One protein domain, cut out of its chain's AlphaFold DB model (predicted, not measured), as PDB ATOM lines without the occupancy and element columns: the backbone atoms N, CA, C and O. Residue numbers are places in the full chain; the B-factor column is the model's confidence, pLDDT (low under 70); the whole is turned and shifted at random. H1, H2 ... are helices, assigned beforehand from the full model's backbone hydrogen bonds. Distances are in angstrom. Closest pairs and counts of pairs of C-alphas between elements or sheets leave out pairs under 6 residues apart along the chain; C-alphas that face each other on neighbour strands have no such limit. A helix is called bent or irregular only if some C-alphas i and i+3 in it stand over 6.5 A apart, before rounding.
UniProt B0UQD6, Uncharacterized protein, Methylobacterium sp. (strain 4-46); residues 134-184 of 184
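AT A GLANCE: This is residues 134 to 184 of the 184 residues of an uncharacterized protein of Methylobacterium sp. (strain 4-46) (UniProt B0UQD6). A small rounded body of four short helices is strung on loops round a common middle, with H1 and H2 meeting on one side and H3 and H4 on the other. After H4, residues 180 to 184 run on as an outstretched tail, past the loop between H2 and H3. The printed part has 51 residues, with four named helices in the order H1, H2, H3, H4 and no named strand; the class is all helix. It is compact, with a radius of gyration of the C-alphas of 9.7 A and spans of 22 by 21 by 18 A.

IN THESE COORDINATES: H1, residues 134 to 138, begins at C-alpha 134 (-33.362, 36.022, -36.808) and is 6.1 A long from first to last C-alpha. H2, residues 147 to 153, measures 10.1 A and ends at C-alpha 153 (-43.425, 34.588, -44.638). H3, residues 161 to 164, measures 4.8 A. H4, residues 170 to 179, is the longest at 15.0 A and ends at C-alpha 179 (-43.856, 37.526, -26.536). H4 is irregular: C-alphas 175 and 178 are 7.4 A apart.

HOW THE PARTS SIT: H1 and H2 touch, and their closest C-alphas, those of Leu 134 and Gly 147, are 4.7 A apart. H2 and H3 are close but not clearly touching; their closest C-alphas, those of Ile 150 and Leu 162, are 7.4 A apart. H3 and H4 only just touch, with 3 pairs of C-alphas within 8 A, the closest being those of Val 163 and Arg 170 at 6.0 A. H1 is apart from H3 and H4, and H2 is apart from H4. In H1 the O i to N i+4 pair is within hydrogen-bond range; in H2 2 of 3 are, in H4 2 of 6, beside 4 of 7 O i to N i+3 pairs, and H3 is too short for an O i to N i+4 pair.

THE WHOLE: The two C-alphas farthest apart, those of Gly 144 and Ser 184, are 25.6 A apart. The printed part has no cut and ends at residue 184, the chain's last. The link from H3 to H4 is tight, and those from H1 to H2 and from H2 to H3 are short. The mean pLDDT of the printed part is 93.9, and residue 184 is under 70.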
ATOM      1  N   LEU A 134     -33.359  37.475 -37.019       95.44
ATOM      2  CA  LEU A 134     -33.362  36.022 -36.808       95.44
ATOM      3  C   LEU A 134     -33.015  35.643 -35.364       95.44
ATOM      4  O   LEU A 134     -33.576  34.681 -34.841       95.44
ATOM      5  N   ALA A 135     -32.088  36.375 -34.742       93.69
ATOM      6  CA  ALA A 135     -31.644  36.114 -33.380       93.69
ATOM      7  C   ALA A 135     -32.772  36.373 -32.372       93.69
ATOM      8  O   ALA A 135     -33.041  35.514 -31.537       93.69
ATOM      9  N   GLU A 136     -33.493  37.487 -32.510       93.75
ATOM     10  CA  GLU A 136     -34.625  37.831 -31.639       93.75
ATOM     11  C   GLU A 136     -35.765  36.817 -31.758       93.75
ATOM     12  O   GLU A 136     -36.283  36.342 -30.750       93.75
ATOM     13  N   LEU A 137     -36.107  36.402 -32.983       94.56
ATOM     14  CA  LEU A 137     -37.144  35.387 -33.206       94.56
ATOM     15  C   LEU A 137     -36.759  34.014 -32.640       94.56
ATOM     16  O   LEU A 137     -37.614  33.288 -32.135       94.56
ATOM     17  N   ASN A 138     -35.481  33.638 -32.729       94.81
ATOM     18  CA  ASN A 138     -34.996  32.379 -32.165       94.81
ATOM     19  C   ASN A 138     -34.818  32.440 -30.639       94.81
ATOM     20  O   ASN A 138     -34.836  31.400 -29.983       94.81
ATOM     21  N   GLY A 139     -34.664  33.644 -30.081       92.81
ATOM     22  CA  GLY A 139     -34.550  33.898 -28.645       92.81
ATOM     23  C   GLY A 139     -35.871  33.803 -27.876       92.81
ATOM     24  O   GLY A 139     -35.857  33.807 -26.646       92.81
ATOM     25  N   LEU A 140     -37.009  33.681 -28.569       92.44
ATOM     26  CA  LEU A 140     -38.330  33.543 -27.951       92.44
ATOM     27  C   LEU A 140     -38.415  32.277 -27.081       92.44
ATOM     28  O   LEU A 140     -38.088  31.169 -27.530       92.44
ATOM     29  N   ARG A 141     -38.927  32.401 -25.845       92.00
ATOM     30  CA  ARG A 141     -39.123  31.241 -24.954       92.00
ATOM     31  C   ARG A 141     -40.072  30.244 -25.606       92.00
ATOM     32  O   ARG A 141     -41.190  30.587 -25.969       92.00
ATOM     33  N   GLY A 142     -39.620  29.000 -25.757       88.06
ATOM     34  CA  GLY A 142     -40.398  27.940 -26.405       88.06
ATOM     35  C   GLY A 142     -40.490  28.048 -27.934       88.06
ATOM     36  O   GLY A 142     -41.112  27.183 -28.554       88.06
ATOM     37  N   GLY A 143     -39.846  29.055 -28.540       82.75
ATOM     38  CA  GLY A 143     -39.776  29.266 -29.983       82.75
ATOM     39  C   GLY A 143     -38.747  28.367 -30.660       82.75
ATOM     40  O   GLY A 143     -39.075  27.710 -31.645       82.75
ATOM     41  N   GLY A 144     -37.531  28.243 -30.122       90.88
ATOM     42  CA  GLY A 144     -36.442  27.499 -30.772       90.88
ATOM     43  C   GLY A 144     -36.081  28.096 -32.140       90.88
ATOM     44  O   GLY A 144     -36.226  29.291 -32.350       90.88
ATOM     45  N   ALA A 145     -35.661  27.277 -33.107       93.69
ATOM     46  CA  ALA A 145     -35.246  27.757 -34.434       93.69
ATOM     47  C   ALA A 145     -36.428  28.088 -35.382       93.69
ATOM     48  O   ALA A 145     -36.654  27.389 -36.371       93.69
ATOM     49  N   ILE A 146     -37.205  29.134 -35.083       94.62
ATOM     50  CA  ILE A 146     -38.383  29.567 -35.872       94.62
ATOM     51  C   ILE A 146     -38.129  30.766 -36.782       94.62
ATOM     52  O   ILE A 146     -38.891  30.989 -37.725       94.62
ATOM     53  N   GLY A 147     -37.042  31.504 -36.562       95.62
ATOM     54  CA  GLY A 147     -36.772  32.759 -37.256       95.62
ATOM     55  C   GLY A 147     -36.773  32.622 -38.778       95.62
ATOM     56  O   GLY A 147     -37.410  33.413 -39.463       95.62
ATOM     57  N   ARG A 148     -36.145  31.574 -39.333       97.00
ATOM     58  CA  ARG A 148     -36.083  31.374 -40.797       97.00
ATOM     59  C   ARG A 148     -37.451  31.110 -41.427       97.00
ATOM     60  O   ARG A 148     -37.638  31.391 -42.608       97.00
ATOM     61  N   ALA A 149     -38.387  30.519 -40.687       96.12
ATOM     62  CA  ALA A 149     -39.740  30.284 -41.183       96.12
ATOM     63  C   ALA A 149     -40.545  31.589 -41.192       96.12
ATOM     64  O   ALA A 149     -41.179  31.902 -42.195       96.12
ATOM     65  N   ILE A 150     -40.440  32.369 -40.115       96.25
ATOM     66  CA  ILE A 150     -41.137  33.649 -39.959       96.25
ATOM     67  C   ILE A 150     -40.615  34.678 -40.969       96.25
ATOM     68  O   ILE A 150     -41.393  35.287 -41.690       96.25
ATOM     69  N   VAL A 151     -39.296  34.828 -41.109       96.25
ATOM     70  CA  VAL A 151     -38.705  35.809 -42.037       96.25
ATOM     71  C   VAL A 151     -39.139  35.563 -43.488       96.25
ATOM     72  O   VAL A 151     -39.446  36.515 -44.195       96.25
ATOM     73  N   ARG A 152     -39.237  34.297 -43.922       96.94
ATOM     74  CA  ARG A 152     -39.694  33.943 -45.280       96.94
ATOM     75  C   ARG A 152     -41.161  34.281 -45.547       96.94
ATOM     76  O   ARG A 152     -41.540  34.390 -46.706       96.94
ATOM     77  N   GLY A 153     -41.988  34.365 -44.506       94.44
ATOM     78  CA  GLY A 153     -43.425  34.588 -44.638       94.44
ATOM     79  C   GLY A 153     -43.864  36.038 -44.447       94.44
ATOM     80  O   GLY A 153     -45.059  36.300 -44.559       94.44
ATOM     81  N   ARG A 154     -42.940  36.965 -44.176       95.19
ATOM     82  CA  ARG A 154     -43.239  38.397 -44.017       95.19
ATOM     83  C   ARG A 154     -43.848  38.994 -45.295       95.19
ATOM     84  O   ARG A 154     -43.471  38.562 -46.385       95.19
ATOM     85  N   PRO A 155     -44.720  40.013 -45.196       95.62
ATOM     86  CA  PRO A 155     -45.250  40.640 -43.981       95.62
ATOM     87  C   PRO A 155     -46.434  39.870 -43.368       95.62
ATOM     88  O   PRO A 155     -47.146  39.145 -44.061       95.62
ATOM     89  N   TYR A 156     -46.643  40.074 -42.069       96.19
ATOM     90  CA  TYR A 156     -47.766  39.558 -41.290       96.19
ATOM     91  C   TYR A 156     -48.692  40.689 -40.860       96.19
ATOM     92  O   TYR A 156     -48.215  41.756 -40.459       96.19
ATOM     93  N   ARG A 157     -50.007  40.447 -40.902       95.56
ATOM     94  CA  ARG A 157     -51.013  41.403 -40.397       95.56
ATOM     95  C   ARG A 157     -51.387  41.177 -38.936       95.56
ATOM     96  O   ARG A 157     -51.750  42.124 -38.250       95.56
ATOM     97  N   SER A 158     -51.290  39.940 -38.460       95.50
ATOM     98  CA  SER A 158     -51.523  39.580 -37.060       95.50
ATOM     99  C   SER A 158     -50.628  38.411 -36.645       95.50
ATOM    100  O   SER A 158     -50.010  37.755 -37.489       95.50
ATOM    101  N   ALA A 159     -50.534  38.140 -35.342       94.12
ATOM    102  CA  ALA A 159     -49.707  37.048 -34.837       94.12
ATOM    103  C   ALA A 159     -50.272  35.664 -35.223       94.12
ATOM    104  O   ALA A 159     -49.519  34.721 -35.471       94.12
ATOM    105  N   GLU A 160     -51.593  35.548 -35.347       95.62
ATOM    106  CA  GLU A 160     -52.320  34.317 -35.677       95.62
ATOM    107  C   GLU A 160     -52.031  33.830 -37.103       95.62
ATOM    108  O   GLU A 160     -52.138  32.631 -37.383       95.62
ATOM    109  N   GLU A 161     -51.592  34.718 -38.005       96.56
ATOM    110  CA  GLU A 161     -51.180  34.334 -39.360       96.56
ATOM    111  C   GLU A 161     -50.026  33.325 -39.359       96.56
ATOM    112  O   GLU A 161     -49.897  32.551 -40.309       96.56
ATOM    113  N   LEU A 162     -49.233  33.254 -38.284       96.56
ATOM    114  CA  LEU A 162     -48.211  32.222 -38.126       96.56
ATOM    115  C   LEU A 162     -48.807  30.807 -38.157       96.56
ATOM    116  O   LEU A 162     -48.171  29.889 -38.676       96.56
ATOM    117  N   VAL A 163     -50.027  30.626 -37.649       97.06
ATOM    118  CA  VAL A 163     -50.736  29.340 -37.671       97.06
ATOM    119  C   VAL A 163     -51.510  29.177 -38.975       97.06
ATOM    120  O   VAL A 163     -51.382  28.144 -39.634       97.06
ATOM    121  N   SER A 164     -52.259  30.201 -39.395       96.81
ATOM    122  CA  SER A 164     -53.087  30.148 -40.612       96.81
ATOM    123  C   SER A 164     -52.254  29.905 -41.872       96.81
ATOM    124  O   SER A 164     -52.636  29.113 -42.732       96.81
ATOM    125  N   ARG A 165     -51.064  30.514 -41.955       95.94
ATOM    126  CA  ARG A 165     -50.109  30.310 -43.056       95.94
ATOM    127  C   ARG A 165     -49.188  29.110 -42.836       95.94
ATOM    128  O   ARG A 165     -48.258  28.909 -43.612       95.94
ATOM    129  N   ARG A 166     -49.439  28.310 -41.792       95.88
ATOM    130  CA  ARG A 166     -48.683  27.098 -41.439       95.88
ATOM    131  C   ARG A 166     -47.182  27.344 -41.265       95.88
ATOM    132  O   ARG A 166     -46.368  26.462 -41.521       95.88
ATOM    133  N   VAL A 167     -46.812  28.540 -40.815       95.69
ATOM    134  CA  VAL A 167     -45.425  28.879 -40.471       95.69
ATOM    135  C   VAL A 167     -45.030  28.137 -39.197       95.69
ATOM    136  O   VAL A 167     -43.926  27.603 -39.107       95.69
ATOM    137  N   LEU A 168     -45.952  28.070 -38.231       95.12
ATOM    138  CA  LEU A 168     -45.804  27.381 -36.954       95.12
ATOM    139  C   LEU A 168     -47.020  26.494 -36.668       95.12
ATOM    140  O   LEU A 168     -48.143  26.790 -37.071       95.12
ATOM    141  N   SER A 169     -46.806  25.419 -35.908       95.69
ATOM    142  CA  SER A 169     -47.911  24.649 -35.336       95.69
ATOM    143  C   SER A 169     -48.570  25.417 -34.190       95.69
ATOM    144  O   SER A 169     -47.918  26.206 -33.500       95.69
ATOM    145  N   ARG A 170     -49.849  25.128 -33.923       95.56
ATOM    146  CA  ARG A 170     -50.613  25.769 -32.840       95.56
ATOM    147  C   ARG A 170     -49.904  25.664 -31.487       95.56
ATOM    148  O   ARG A 170     -49.683  26.668 -30.830       95.56
ATOM    149  N   ALA A 171     -49.420  24.474 -31.128       94.19
ATOM    150  CA  ALA A 171     -48.691  24.252 -29.875       94.19
ATOM    151  C   ALA A 171     -47.391  25.071 -29.749       94.19
ATOM    152  O   ALA A 171     -46.894  25.291 -28.646       94.19
ATOM    153  N   ARG A 172     -46.773  25.466 -30.867       94.00
ATOM    154  CA  ARG A 172     -45.576  26.316 -30.861       94.00
ATOM    155  C   ARG A 172     -45.949  27.790 -30.776       94.00
ATOM    156  O   ARG A 172     -45.304  28.519 -30.035       94.00
ATOM    157  N   PHE A 173     -47.008  28.188 -31.473       95.81
ATOM    158  CA  PHE A 173     -47.568  29.532 -31.394       95.81
ATOM    159  C   PHE A 173     -48.005  29.895 -29.968       95.81
ATOM    160  O   PHE A 173     -47.578  30.926 -29.463       95.81
ATOM    161  N   GLU A 174     -48.735  29.016 -29.271       95.62
ATOM    162  CA  GLU A 174     -49.188  29.276 -27.892       95.62
ATOM    163  C   GLU A 174     -48.034  29.532 -26.905       95.62
ATOM    164  O   GLU A 174     -48.221  30.198 -25.897       95.62
ATOM    165  N   ARG A 175     -46.818  29.048 -27.189       94.31
ATOM    166  CA  ARG A 175     -45.638  29.309 -26.344       94.31
ATOM    167  C   ARG A 175     -45.029  30.693 -26.564       94.31
ATOM    168  O   ARG A 175     -44.376  31.218 -25.668       94.31
ATOM    169  N   ILE A 176     -45.206  31.258 -27.757       94.69
ATOM    170  CA  ILE A 176     -44.573  32.519 -28.156       94.69
ATOM    171  C   ILE A 176     -45.552  33.687 -28.265       94.69
ATOM    172  O   ILE A 176     -45.095  34.823 -28.307       94.69
ATOM    173  N   ARG A 177     -46.867  33.432 -28.322       93.69
ATOM    174  CA  ARG A 177     -47.908  34.447 -28.566       93.69
ATOM    175  C   ARG A 177     -47.824  35.642 -27.615       93.69
ATOM    176  O   ARG A 177     -47.984  36.767 -28.060       93.69
ATOM    177  N   ASP A 178     -47.467  35.408 -26.354       94.00
ATOM    178  CA  ASP A 178     -47.370  36.458 -25.330       94.00
ATOM    179  C   ASP A 178     -46.053  37.251 -25.403       94.00
ATOM    180  O   ASP A 178     -45.826  38.167 -24.621       94.00
ATOM    181  N   GLN A 179     -45.159  36.891 -26.326       93.81
ATOM    182  CA  GLN A 179     -43.856  37.526 -26.536       93.81
ATOM    183  C   GLN A 179     -43.760  38.218 -27.900       93.81
ATOM    184  O   GLN A 179     -42.756  38.874 -28.171       93.81
ATOM    185  N   VAL A 180     -44.763  38.071 -28.771       94.06
ATOM    186  CA  VAL A 180     -44.742  38.607 -30.137       94.06
ATOM    187  C   VAL A 180     -45.876  39.594 -30.365       94.06
ATOM    188  O   VAL A 180     -46.951  39.470 -29.787       94.06
ATOM    189  N   ARG A 181     -45.649  40.576 -31.238       94.19
ATOM    190  CA  ARG A 181     -46.687  41.505 -31.701       94.19
ATOM    191  C   ARG A 181     -46.527  41.792 -33.192       94.19
ATOM    192  O   ARG A 181     -45.475  41.526 -33.770       94.19
ATOM    193  N   VAL A 182     -47.553  42.388 -33.792       94.81
ATOM    194  CA  VAL A 182     -47.470  43.019 -35.113       94.81
ATOM    195  C   VAL A 182     -47.709  44.512 -34.925       94.81
ATOM    196  O   VAL A 182     -48.711  44.895 -34.325       94.81
ATOM    197  N   ARG A 183     -46.777  45.349 -35.390       86.25
ATOM    198  CA  ARG A 183     -46.952  46.807 -35.414       86.25
ATOM    199  C   ARG A 183     -47.425  47.225 -36.808       86.25
ATOM    200  O   ARG A 183     -46.755  46.905 -37.787       86.25
ATOM    201  N   SER A 184     -48.586  47.875 -36.866       66.50
ATOM    202  CA  SER A 184     -49.161  48.506 -38.064       66.50
ATOM    203  C   SER A 184     -48.635  49.918 -38.259       66.50
ATOM    204  O   SER A 184     -48.549  50.621 -37.222       66.50
TER     205      SER A 184